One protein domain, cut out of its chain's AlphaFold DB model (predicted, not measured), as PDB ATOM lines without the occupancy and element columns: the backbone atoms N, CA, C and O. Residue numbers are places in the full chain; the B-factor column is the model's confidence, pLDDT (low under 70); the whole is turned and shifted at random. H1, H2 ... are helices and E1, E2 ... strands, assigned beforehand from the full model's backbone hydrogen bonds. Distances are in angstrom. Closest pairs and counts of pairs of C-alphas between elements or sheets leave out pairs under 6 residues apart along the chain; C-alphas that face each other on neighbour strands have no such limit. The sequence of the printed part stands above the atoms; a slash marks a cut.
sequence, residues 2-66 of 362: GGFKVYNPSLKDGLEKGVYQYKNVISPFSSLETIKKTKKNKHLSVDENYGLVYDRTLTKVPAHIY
ATOM      1  N   GLY A   2      61.511  95.633  92.060       56.91
ATOM      2  CA  GLY A   2      61.244  94.809  90.866       56.91
ATOM      3  C   GLY A   2      60.256  95.489  89.911       56.91
ATOM      4  O   GLY A   2      59.339  96.158  90.384       56.91
ATOM      5  N   GLY A   3      60.429  95.313  88.599       67.50
ATOM      6  CA  GLY A   3      59.535  95.848  87.561       67.50
ATOM      7  C   GLY A   3      58.144  95.199  87.565       67.50
ATOM      8  O   GLY A   3      57.162  95.826  87.169       67.50
ATOM      9  N   PHE A   4      58.031  93.978  88.098       80.88
ATOM     10  CA  PHE A   4      56.748  93.325  88.372       80.88
ATOM     11  C   PHE A   4      56.187  93.669  89.752       80.88
ATOM     12  O   PHE A   4      56.810  93.383  90.781       80.88
ATOM     13  N   LYS A   5      54.939  94.144  89.791       81.44
ATOM     14  CA  LYS A   5      54.167  94.271  91.034       81.44
ATOM     15  C   LYS A   5      53.181  93.126  91.200       81.44
ATOM     16  O   LYS A   5      52.559  92.669  90.243       81.44
ATOM     17  N   VAL A   6      53.040  92.647  92.437       77.44
ATOM     18  CA  VAL A   6      52.032  91.637  92.778       77.44
ATOM     19  C   VAL A   6      50.667  92.308  92.768       77.44
ATOM     20  O   VAL A   6      50.449  93.262  93.509       77.44
ATOM     21  N   TYR A   7      49.758  91.788  91.952       70.00
ATOM     22  CA  TYR A   7      48.387  92.268  91.885       70.00
ATOM     23  C   TYR A   7      47.458  91.244  92.535       70.00
ATOM     24  O   TYR A   7      47.412  90.079  92.126       70.00
ATOM     25  N   ASN A   8      46.740  91.689  93.563       64.56
ATOM     26  CA  ASN A   8      45.683  90.928  94.217       64.56
ATOM     27  C   ASN A   8      44.349  91.532  93.764       64.56
ATOM     28  O   ASN A   8      43.939  92.535  94.347       64.56
ATOM     29  N   PRO A   9      43.702  90.994  92.717       56.62
ATOM     30  CA  PRO A   9      42.420  91.524  92.279       56.62
ATOM     31  C   PRO A   9      41.403  91.428  93.421       56.62
ATOM     32  O   PRO A   9      41.252  90.363  94.023       56.62
ATOM     33  N   SER A  10      40.705  92.525  93.722       52.69
ATOM     34  CA  SER A  10      39.487  92.460  94.518       52.69
ATOM     35  C   SER A  10      38.280  92.450  93.574       52.69
ATOM     36  O   SER A  10      38.252  93.149  92.561       52.69
ATOM     37  N   LEU A  11      37.255  91.657  93.902       43.69
ATOM     38  CA  LEU A  11      36.012  91.538  93.120       43.69
ATOM     39  C   LEU A  11      35.279  92.882  92.911       43.69
ATOM     40  O   LEU A  11      34.372  92.957  92.084       43.69
ATOM     41  N   LYS A  12      35.655  93.942  93.640       48.56
ATOM     42  CA  LYS A  12      35.072  95.286  93.525       48.56
ATOM     43  C   LYS A  12      35.654  96.121  92.382       48.56
ATOM     44  O   LYS A  12      35.034  97.109  92.007       48.56
ATOM     45  N   ASP A  13      36.784  95.724  91.799       50.19
ATOM     46  CA  ASP A  13      37.563  96.637  90.956       50.19
ATOM     47  C   ASP A  13      37.145  96.647  89.477       50.19
ATOM     48  O   ASP A  13      37.702  97.414  88.699       50.19
ATOM     49  N   GLY A  14      36.221  95.776  89.038       46.88
ATOM     50  CA  GLY A  14      35.782  95.655  87.628       46.88
ATOM     51  C   GLY A  14      36.879  95.223  86.628       46.88
ATOM     52  O   GLY A  14      36.581  94.730  85.540       46.88
ATOM     53  N   LEU A  15      38.145  95.332  87.033       50.19
ATOM     54  CA  LEU A  15      39.378  95.090  86.294       50.19
ATOM     55  C   LEU A  15      39.654  93.610  86.036       50.19
ATOM     56  O   LEU A  15      40.345  93.298  85.070       50.19
ATOM     57  N   GLU A  16      39.097  92.690  86.837       47.41
ATOM     58  CA  GLU A  16      39.295  91.253  86.611       47.41
ATOM     59  C   GLU A  16      38.920  90.874  85.174       47.41
ATOM     60  O   GLU A  16      39.737  90.293  84.466       47.41
ATOM     61  N   LYS A  17      37.745  91.287  84.682       49.69
ATOM     62  CA  LYS A  17      37.273  90.908  83.340       49.69
ATOM     63  C   LYS A  17      38.073  91.551  82.196       49.69
ATOM     64  O   LYS A  17      38.189  90.931  81.143       49.69
ATOM     65  N   GLY A  18      38.642  92.744  82.399       51.06
ATOM     66  CA  GLY A  18      39.446  93.447  81.386       51.06
ATOM     67  C   GLY A  18      40.886  92.938  81.278       51.06
ATOM     68  O   GLY A  18      41.451  92.887  80.189       51.06
ATOM     69  N   VAL A  19      41.471  92.497  82.395       55.59
ATOM     70  CA  VAL A  19      42.868  92.038  82.461       55.59
ATOM     71  C   VAL A  19      43.046  90.609  81.925       55.59
ATOM     72  O   VAL A  19      44.104  90.275  81.390       55.59
ATOM     73  N   TYR A  20      42.019  89.754  82.007       58.53
ATOM     74  CA  TYR A  20      42.126  88.352  81.575       58.53
ATOM     75  C   TYR A  20      42.394  88.168  80.074       58.53
ATOM     76  O   TYR A  20      43.047  87.191  79.712       58.53
ATOM     77  N   GLN A  21      41.931  89.079  79.209       58.25
ATOM     78  CA  GLN A  21      42.073  88.935  77.750       58.25
ATOM     79  C   GLN A  21      43.525  89.051  77.265       58.25
ATOM     80  O   GLN A  21      43.876  88.476  76.240       58.25
ATOM     81  N   TYR A  22      44.379  89.736  78.028       67.88
ATOM     82  CA  TYR A  22      45.793  89.959  77.700       67.88
ATOM     83  C   TYR A  22      46.736  89.295  78.715       67.88
ATOM     84  O   TYR A  22      47.918  89.628  78.808       67.88
ATOM     85  N   LYS A  23      46.213  88.339  79.491       85.38
ATOM     86  CA  LYS A  23      46.987  87.585  80.472       85.38
ATOM     87  C   LYS A  23      47.896  86.567  79.778       85.38
ATOM     88  O   LYS A  23      47.447  85.812  78.920       85.38
ATOM     89  N   ASN A  24      49.144  86.472  80.235       88.12
ATOM     90  CA  ASN A  24      50.154  85.532  79.745       88.12
ATOM     91  C   ASN A  24      50.403  85.639  78.231       88.12
ATOM     92  O   ASN A  24      50.617  84.626  77.564       88.12
ATOM     93  N   VAL A  25      50.413  86.858  77.689       90.69
ATOM     94  CA  VAL A  25      50.957  87.094  76.347       90.69
ATOM     95  C   VAL A  25      52.466  86.873  76.415       90.69
ATOM     96  O   VAL A  25      53.182  87.608  77.096       90.69
ATOM     97  N   ILE A  26      52.936  85.815  75.765       92.12
ATOM     98  CA  ILE A  26      54.315  85.336  75.851       92.12
ATOM     99  C   ILE A  26      54.926  85.323  74.451       92.12
ATOM    100  O   ILE A  26      54.257  84.987  73.475       92.12
ATOM    101  N   SER A  27      56.214  85.660  74.368       94.69
ATOM    102  CA  SER A  27      56.994  85.559  73.140       94.69
ATOM    103  C   SER A  27      56.960  84.134  72.574       94.69
ATOM    104  O   SER A  27      57.174  83.183  73.334       94.69
ATOM    105  N   PRO A  28      56.806  83.944  71.253       93.75
ATOM    106  CA  PRO A  28      57.034  82.634  70.641       93.75
ATOM    107  C   PRO A  28      58.496  82.168  70.789       93.75
ATOM    108  O   PRO A  28      58.772  80.979  70.684       93.75
ATOM    109  N   PHE A  29      59.411  83.087  71.112       95.31
ATOM    110  CA  PHE A  29      60.848  82.858  71.296       95.31
ATOM    111  C   PHE A  29      61.234  82.658  72.773       95.31
ATOM    112  O   PHE A  29      62.326  83.019  73.214       95.31
ATOM    113  N   SER A  30      60.285  82.171  73.572       94.56
ATOM    114  CA  SER A  30      60.426  81.925  75.009       94.56
ATOM    115  C   SER A  30      60.810  80.469  75.312       94.56
ATOM    116  O   SER A  30      60.777  79.593  74.445       94.56
ATOM    117  N   SER A  31      61.142  80.172  76.570       92.38
ATOM    118  CA  SER A  31      61.452  78.807  77.020       92.38
ATOM    119  C   SER A  31      60.185  77.954  77.158       92.38
ATOM    120  O   SER A  31      59.651  77.781  78.259       92.38
ATOM    121  N   LEU A  32      59.716  77.375  76.048       87.19
ATOM    122  CA  LEU A  32      58.485  76.572  75.996       87.19
ATOM    123  C   LEU A  32      58.457  75.426  77.016       87.19
ATOM    124  O   LEU A  32      57.410  75.154  77.603       87.19
ATOM    125  N   GLU A  33      59.585  74.757  77.256       88.38
ATOM    126  CA  GLU A  33      59.654  73.692  78.259       88.38
ATOM    127  C   GLU A  33      59.388  74.202  79.677       88.38
ATOM    128  O   GLU A  33      58.589  73.611  80.407       88.38
ATOM    129  N   THR A  34      60.036  75.305  80.058       89.44
ATOM    130  CA  THR A  34      59.850  75.947  81.365       89.44
ATOM    131  C   THR A  34      58.397  76.365  81.542       89.44
ATOM    132  O   THR A  34      57.790  76.078  82.575       89.44
ATOM    133  N   ILE A  35      57.803  76.976  80.515       89.00
ATOM    134  CA  ILE A  35      56.409  77.427  80.537       89.00
ATOM    135  C   ILE A  35      55.456  76.241  80.721       89.00
ATOM    136  O   ILE A  35      54.593  76.291  81.596       89.00
ATOM    137  N   LYS A  36      55.639  75.144  79.970       88.19
ATOM    138  CA  LYS A  36      54.811  73.927  80.085       88.19
ATOM    139  C   LYS A  36      54.895  73.280  81.471       88.19
ATOM    140  O   LYS A  36      53.894  72.767  81.965       88.19
ATOM    141  N   LYS A  37      56.075  73.305  82.102       88.56
ATOM    142  CA  LYS A  37      56.314  72.749  83.449       88.56
ATOM    143  C   LYS A  37      55.793  73.659  84.570       88.56
ATOM    144  O   LYS A  37      55.638  73.214  85.707       88.56
ATOM    145  N   THR A  38      55.512  74.929  84.277       86.81
ATOM    146  CA  THR A  38      55.106  75.912  85.284       86.81
ATOM    147  C   THR A  38      53.625  75.772  85.627       86.81
ATOM    148  O   THR A  38      52.745  75.928  84.782       86.81
ATOM    149  N   LYS A  39      53.322  75.521  86.905       81.25
ATOM    150  CA  LYS A  39      51.936  75.483  87.390       81.25
ATOM    151  C   LYS A  39      51.328  76.885  87.354       81.25
ATOM    152  O   LYS A  39      51.893  77.828  87.914       81.25
ATOM    153  N   LYS A  40      50.148  77.013  86.747       77.06
ATOM    154  CA  LYS A  40      49.336  78.235  86.821       77.06
ATOM    155  C   LYS A  40      48.841  78.431  88.254       77.06
ATOM    156  O   LYS A  40      48.504  77.458  88.929       77.06
ATOM    157  N   ASN A  41      48.783  79.673  88.723       76.25
ATOM    158  CA  ASN A  41      48.172  80.005  90.009       76.25
ATOM    159  C   ASN A  41      47.223  81.205  89.866       76.25
ATOM    160  O   ASN A  41      47.125  81.812  88.805       76.25
ATOM    161  N   LYS A  42      46.473  81.521  90.928       73.69
ATOM    162  CA  LYS A  42      45.531  82.655  90.927       73.69
ATOM    163  C   LYS A  42      46.201  84.006  91.209       73.69
ATOM    164  O   LYS A  42      45.535  85.031  91.144       73.69
ATOM    165  N   HIS A  43      47.494  84.021  91.535       84.38
ATOM    166  CA  HIS A  43      48.205  85.255  91.854       84.38
ATOM    167  C   HIS A  43      48.767  85.875  90.585       84.38
ATOM    168  O   HIS A  43      49.502  85.225  89.844       84.38
ATOM    169  N   LEU A  44      48.467  87.150  90.370       86.25
ATOM    170  CA  LEU A  44      48.912  87.870  89.189       86.25
ATOM    171  C   LEU A  44      50.137  88.727  89.506       86.25
ATOM    172  O   LEU A  44      50.372  89.161  90.637       86.25
ATOM    173  N   SER A  45      50.961  88.937  88.493       88.44
ATOM    174  CA  SER A  45      52.037  89.920  88.490       88.44
ATOM    175  C   SER A  45      51.884  90.799  87.262       88.44
ATOM    176  O   SER A  45      51.641  90.288  86.172       88.44
ATOM    177  N   VAL A  46      51.992  92.107  87.454       88.31
ATOM    178  CA  VAL A  46      51.825  93.110  86.400       88.31
ATOM    179  C   VAL A  46      53.170  93.770  86.158       88.31
ATOM    180  O   VAL A  46      53.786  94.244  87.114       88.31
ATOM    181  N   ASP A  47      53.616  93.799  84.905       91.31
ATOM    182  CA  ASP A  47      54.669  94.721  84.484       91.31
ATOM    183  C   ASP A  47      54.035  96.095  84.244       91.31
ATOM    184  O   ASP A  47      53.334  96.291  83.253       91.31
ATOM    185  N   GLU A  48      54.253  97.043  85.155       87.62
ATOM    186  CA  GLU A  48      53.674  98.391  85.047       87.62
ATOM    187  C   GLU A  48      54.333  99.267  83.968       87.62
ATOM    188  O   GLU A  48      53.864 100.378  83.706       87.62
ATOM    189  N   ASN A  49      55.425  98.806  83.350       90.81
ATOM    190  CA  ASN A  49      56.025  99.507  82.219       90.81
ATOM    191  C   ASN A  49      55.224  99.251  80.938       90.81
ATOM    192  O   ASN A  49      55.077 100.155  80.120       90.81
ATOM    193  N   TYR A  50      54.662  98.052  80.770       91.69
ATOM    194  CA  TYR A  50      54.020  97.633  79.514       91.69
ATOM    195  C   TYR A  50      52.605  97.075  79.670       91.69
ATOM    196  O   TYR A  50      52.065  96.534  78.709       91.69
ATOM    197  N   GLY A  51      52.034  97.136  80.872       88.88
ATOM    198  CA  GLY A  51      50.676  96.685  81.187       88.88
ATOM    199  C   GLY A  51      50.453  95.195  80.969       88.88
ATOM    200  O   GLY A  51      49.312  94.753  80.842       88.88
ATOM    201  N   LEU A  52      51.532  94.412  80.911       90.38
ATOM    202  CA  LEU A  52      51.474  92.984  80.639       90.38
ATOM    203  C   LEU A  52      51.275  92.219  81.945       90.38
ATOM    204  O   LEU A  52      52.012  92.404  82.918       90.38
ATOM    205  N   VAL A  53      50.266  91.351  81.961       89.94
ATOM    206  CA  VAL A  53      49.850  90.629  83.164       89.94
ATOM    207  C   VAL A  53      50.155  89.151  83.031       89.94
ATOM    208  O   VAL A  53      49.797  88.513  82.045       89.94
ATOM    209  N   TYR A  54      50.779  88.591  84.062       89.75
ATOM    210  CA  TYR A  54      51.243  87.213  84.083       89.75
ATOM    211  C   TYR A  54      50.792  86.472  85.332       89.75
ATOM    212  O   TYR A  54      50.609  87.062  86.399       89.75
ATOM    213  N   ASP A  55      50.688  85.149  85.224       89.38
ATOM    214  CA  ASP A  55      50.740  84.288  86.401       89.38
ATOM    215  C   ASP A  55      52.055  84.539  87.144       89.38
ATOM    216  O   ASP A  55      53.140  84.493  86.559       89.38
ATOM    217  N   ARG A  56      51.980  84.754  88.459       88.62
ATOM    218  CA  ARG A  56      53.154  85.061  89.292       88.62
ATOM    219  C   ARG A  56      54.222  83.966  89.255       88.62
ATOM    220  O   ARG A  56      55.371  84.211  89.606       88.62
ATOM    221  N   THR A  57      53.858  82.737  88.905       90.69
ATOM    222  CA  THR A  57      54.823  81.647  88.726       90.69
ATOM    223  C   THR A  57      55.681  81.839  87.480       90.69
ATOM    224  O   THR A  57      56.873  81.559  87.545       90.69
ATOM    225  N   LEU A  58      55.124  82.378  86.390       90.12
ATOM    226  CA  LEU A  58      55.848  82.605  85.134       90.12
ATOM    227  C   LEU A  58      56.906  83.704  85.254       90.12
ATOM    228  O   LEU A  58      57.947  83.610  84.618       90.12
ATOM    229  N   THR A  59      56.684  84.705  86.106       89.50
ATOM    230  CA  THR A  59      57.639  85.806  86.334       89.50
ATOM    231  C   THR A  59      58.763  85.450  87.311       89.50
ATOM    232  O   THR A  59      59.643  86.265  87.571       89.50
ATOM    233  N   LYS A  60      58.743  84.240  87.886       90.62
ATOM    234  CA  LYS A  60      59.723  83.766  88.881       90.62
ATOM    235  C   LYS A  60      60.637  82.654  88.379       90.62
ATOM    236  O   LYS A  60      61.527  82.228  89.112       90.62
ATOM    237  N   VAL A  61      60.401  82.171  87.167       91.88
ATOM    238  CA  VAL A  61      61.180  81.115  86.519       91.88
ATOM    239  C   VAL A  61      61.807  81.674  85.240       91.88
ATOM    240  O   VAL A  61      61.269  82.641  84.700       91.88
ATOM    241  N   PRO A  62      62.915  81.100  84.741       92.69
ATOM    242  CA  PRO A  62      63.544  81.506  83.480       92.69
ATOM    243  C   PRO A  62      62.698  81.047  82.280       92.69
ATOM    244  O   PRO A  62      63.064  80.168  81.495       92.69
ATOM    245  N   ALA A  63      61.480  81.583  82.197       92.88
ATOM    246  CA  ALA A  63      60.549  81.367  81.103       92.88
ATOM    247  C   ALA A  63      60.897  82.248  79.900       92.88
ATOM    248  O   ALA A  63      60.479  81.922  78.793       92.88
ATOM    249  N   HIS A  64      61.658  83.329  80.106       95.62
ATOM    250  CA  HIS A  64      62.054  84.282  79.069       95.62
ATOM    251  C   HIS A  64      60.829  84.792  78.311       95.62
ATOM    252  O   HIS A  64      60.726  84.687  77.091       95.62
ATOM    253  N   ILE A  65      59.835  85.268  79.064       95.19
ATOM    254  CA  ILE A  65      58.506  85.599  78.540       95.19
ATOM    255  C   ILE A  65      58.528  86.686  77.458       95.19
ATOM    256  O   ILE A  65      57.620  86.715  76.631       95.19
ATOM    257  N   TYR A  66      59.561  87.533  77.408       96.38
ATOM    258  CA  TYR A  66      59.778  88.532  76.352       96.38
ATOM    259  C   TYR A  66      60.666  88.033  75.206       96.38
ATOM    260  O   TYR A  66      60.837  88.736  74.211       96.38
TER     261      TYR A  66
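This is residues 2 to 66 of the 362 residues of the protein "FRG domain-containing protein" of Marinomonas sp. (strain MWYL1) (UniProt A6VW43). A small antiparallel sheet, E1, E2, E3, is the middle of an elongated domain, with helices H1 and H2 toward opposite ends; residues 10 to 15 stick out. Of 65 printed residues, under half are in named elements, in order E1, H1, H2, E2, E3: mixed, helices and strands. The whole is compact, radius of gyration of the C-alphas 11.8 A, spanning 36 by 23 by 22 A.

E1 is residues 4 to 7, from C-alpha 4 at (56.748, 93.325, 88.372). E2 is residues 44 to 47; E3, residues 52 to 55, ends at C-alpha 55, (50.740, 84.288, 86.401). H1, residues 15 to 22, measures 11.9 A; H2 is residues 32 to 37.

Within hydrogen-bond range are N 5 and O 46, 2.9 A, across E1 and E2, and N 45 and O 54, 2.8 A, across hairpin E2 and E3. H1 only grazes the sheet; its closest C-alpha pair with E3, Tyr 22 and Val 53, is 6.8 A apart. H2 is not on it. Every O i to N i+4 pair is within range in H2, 2 of 4 in H1.

The printed part has no cut and no long link; pLDDT is under 70 at residues 2 to 3 and 8 to 22.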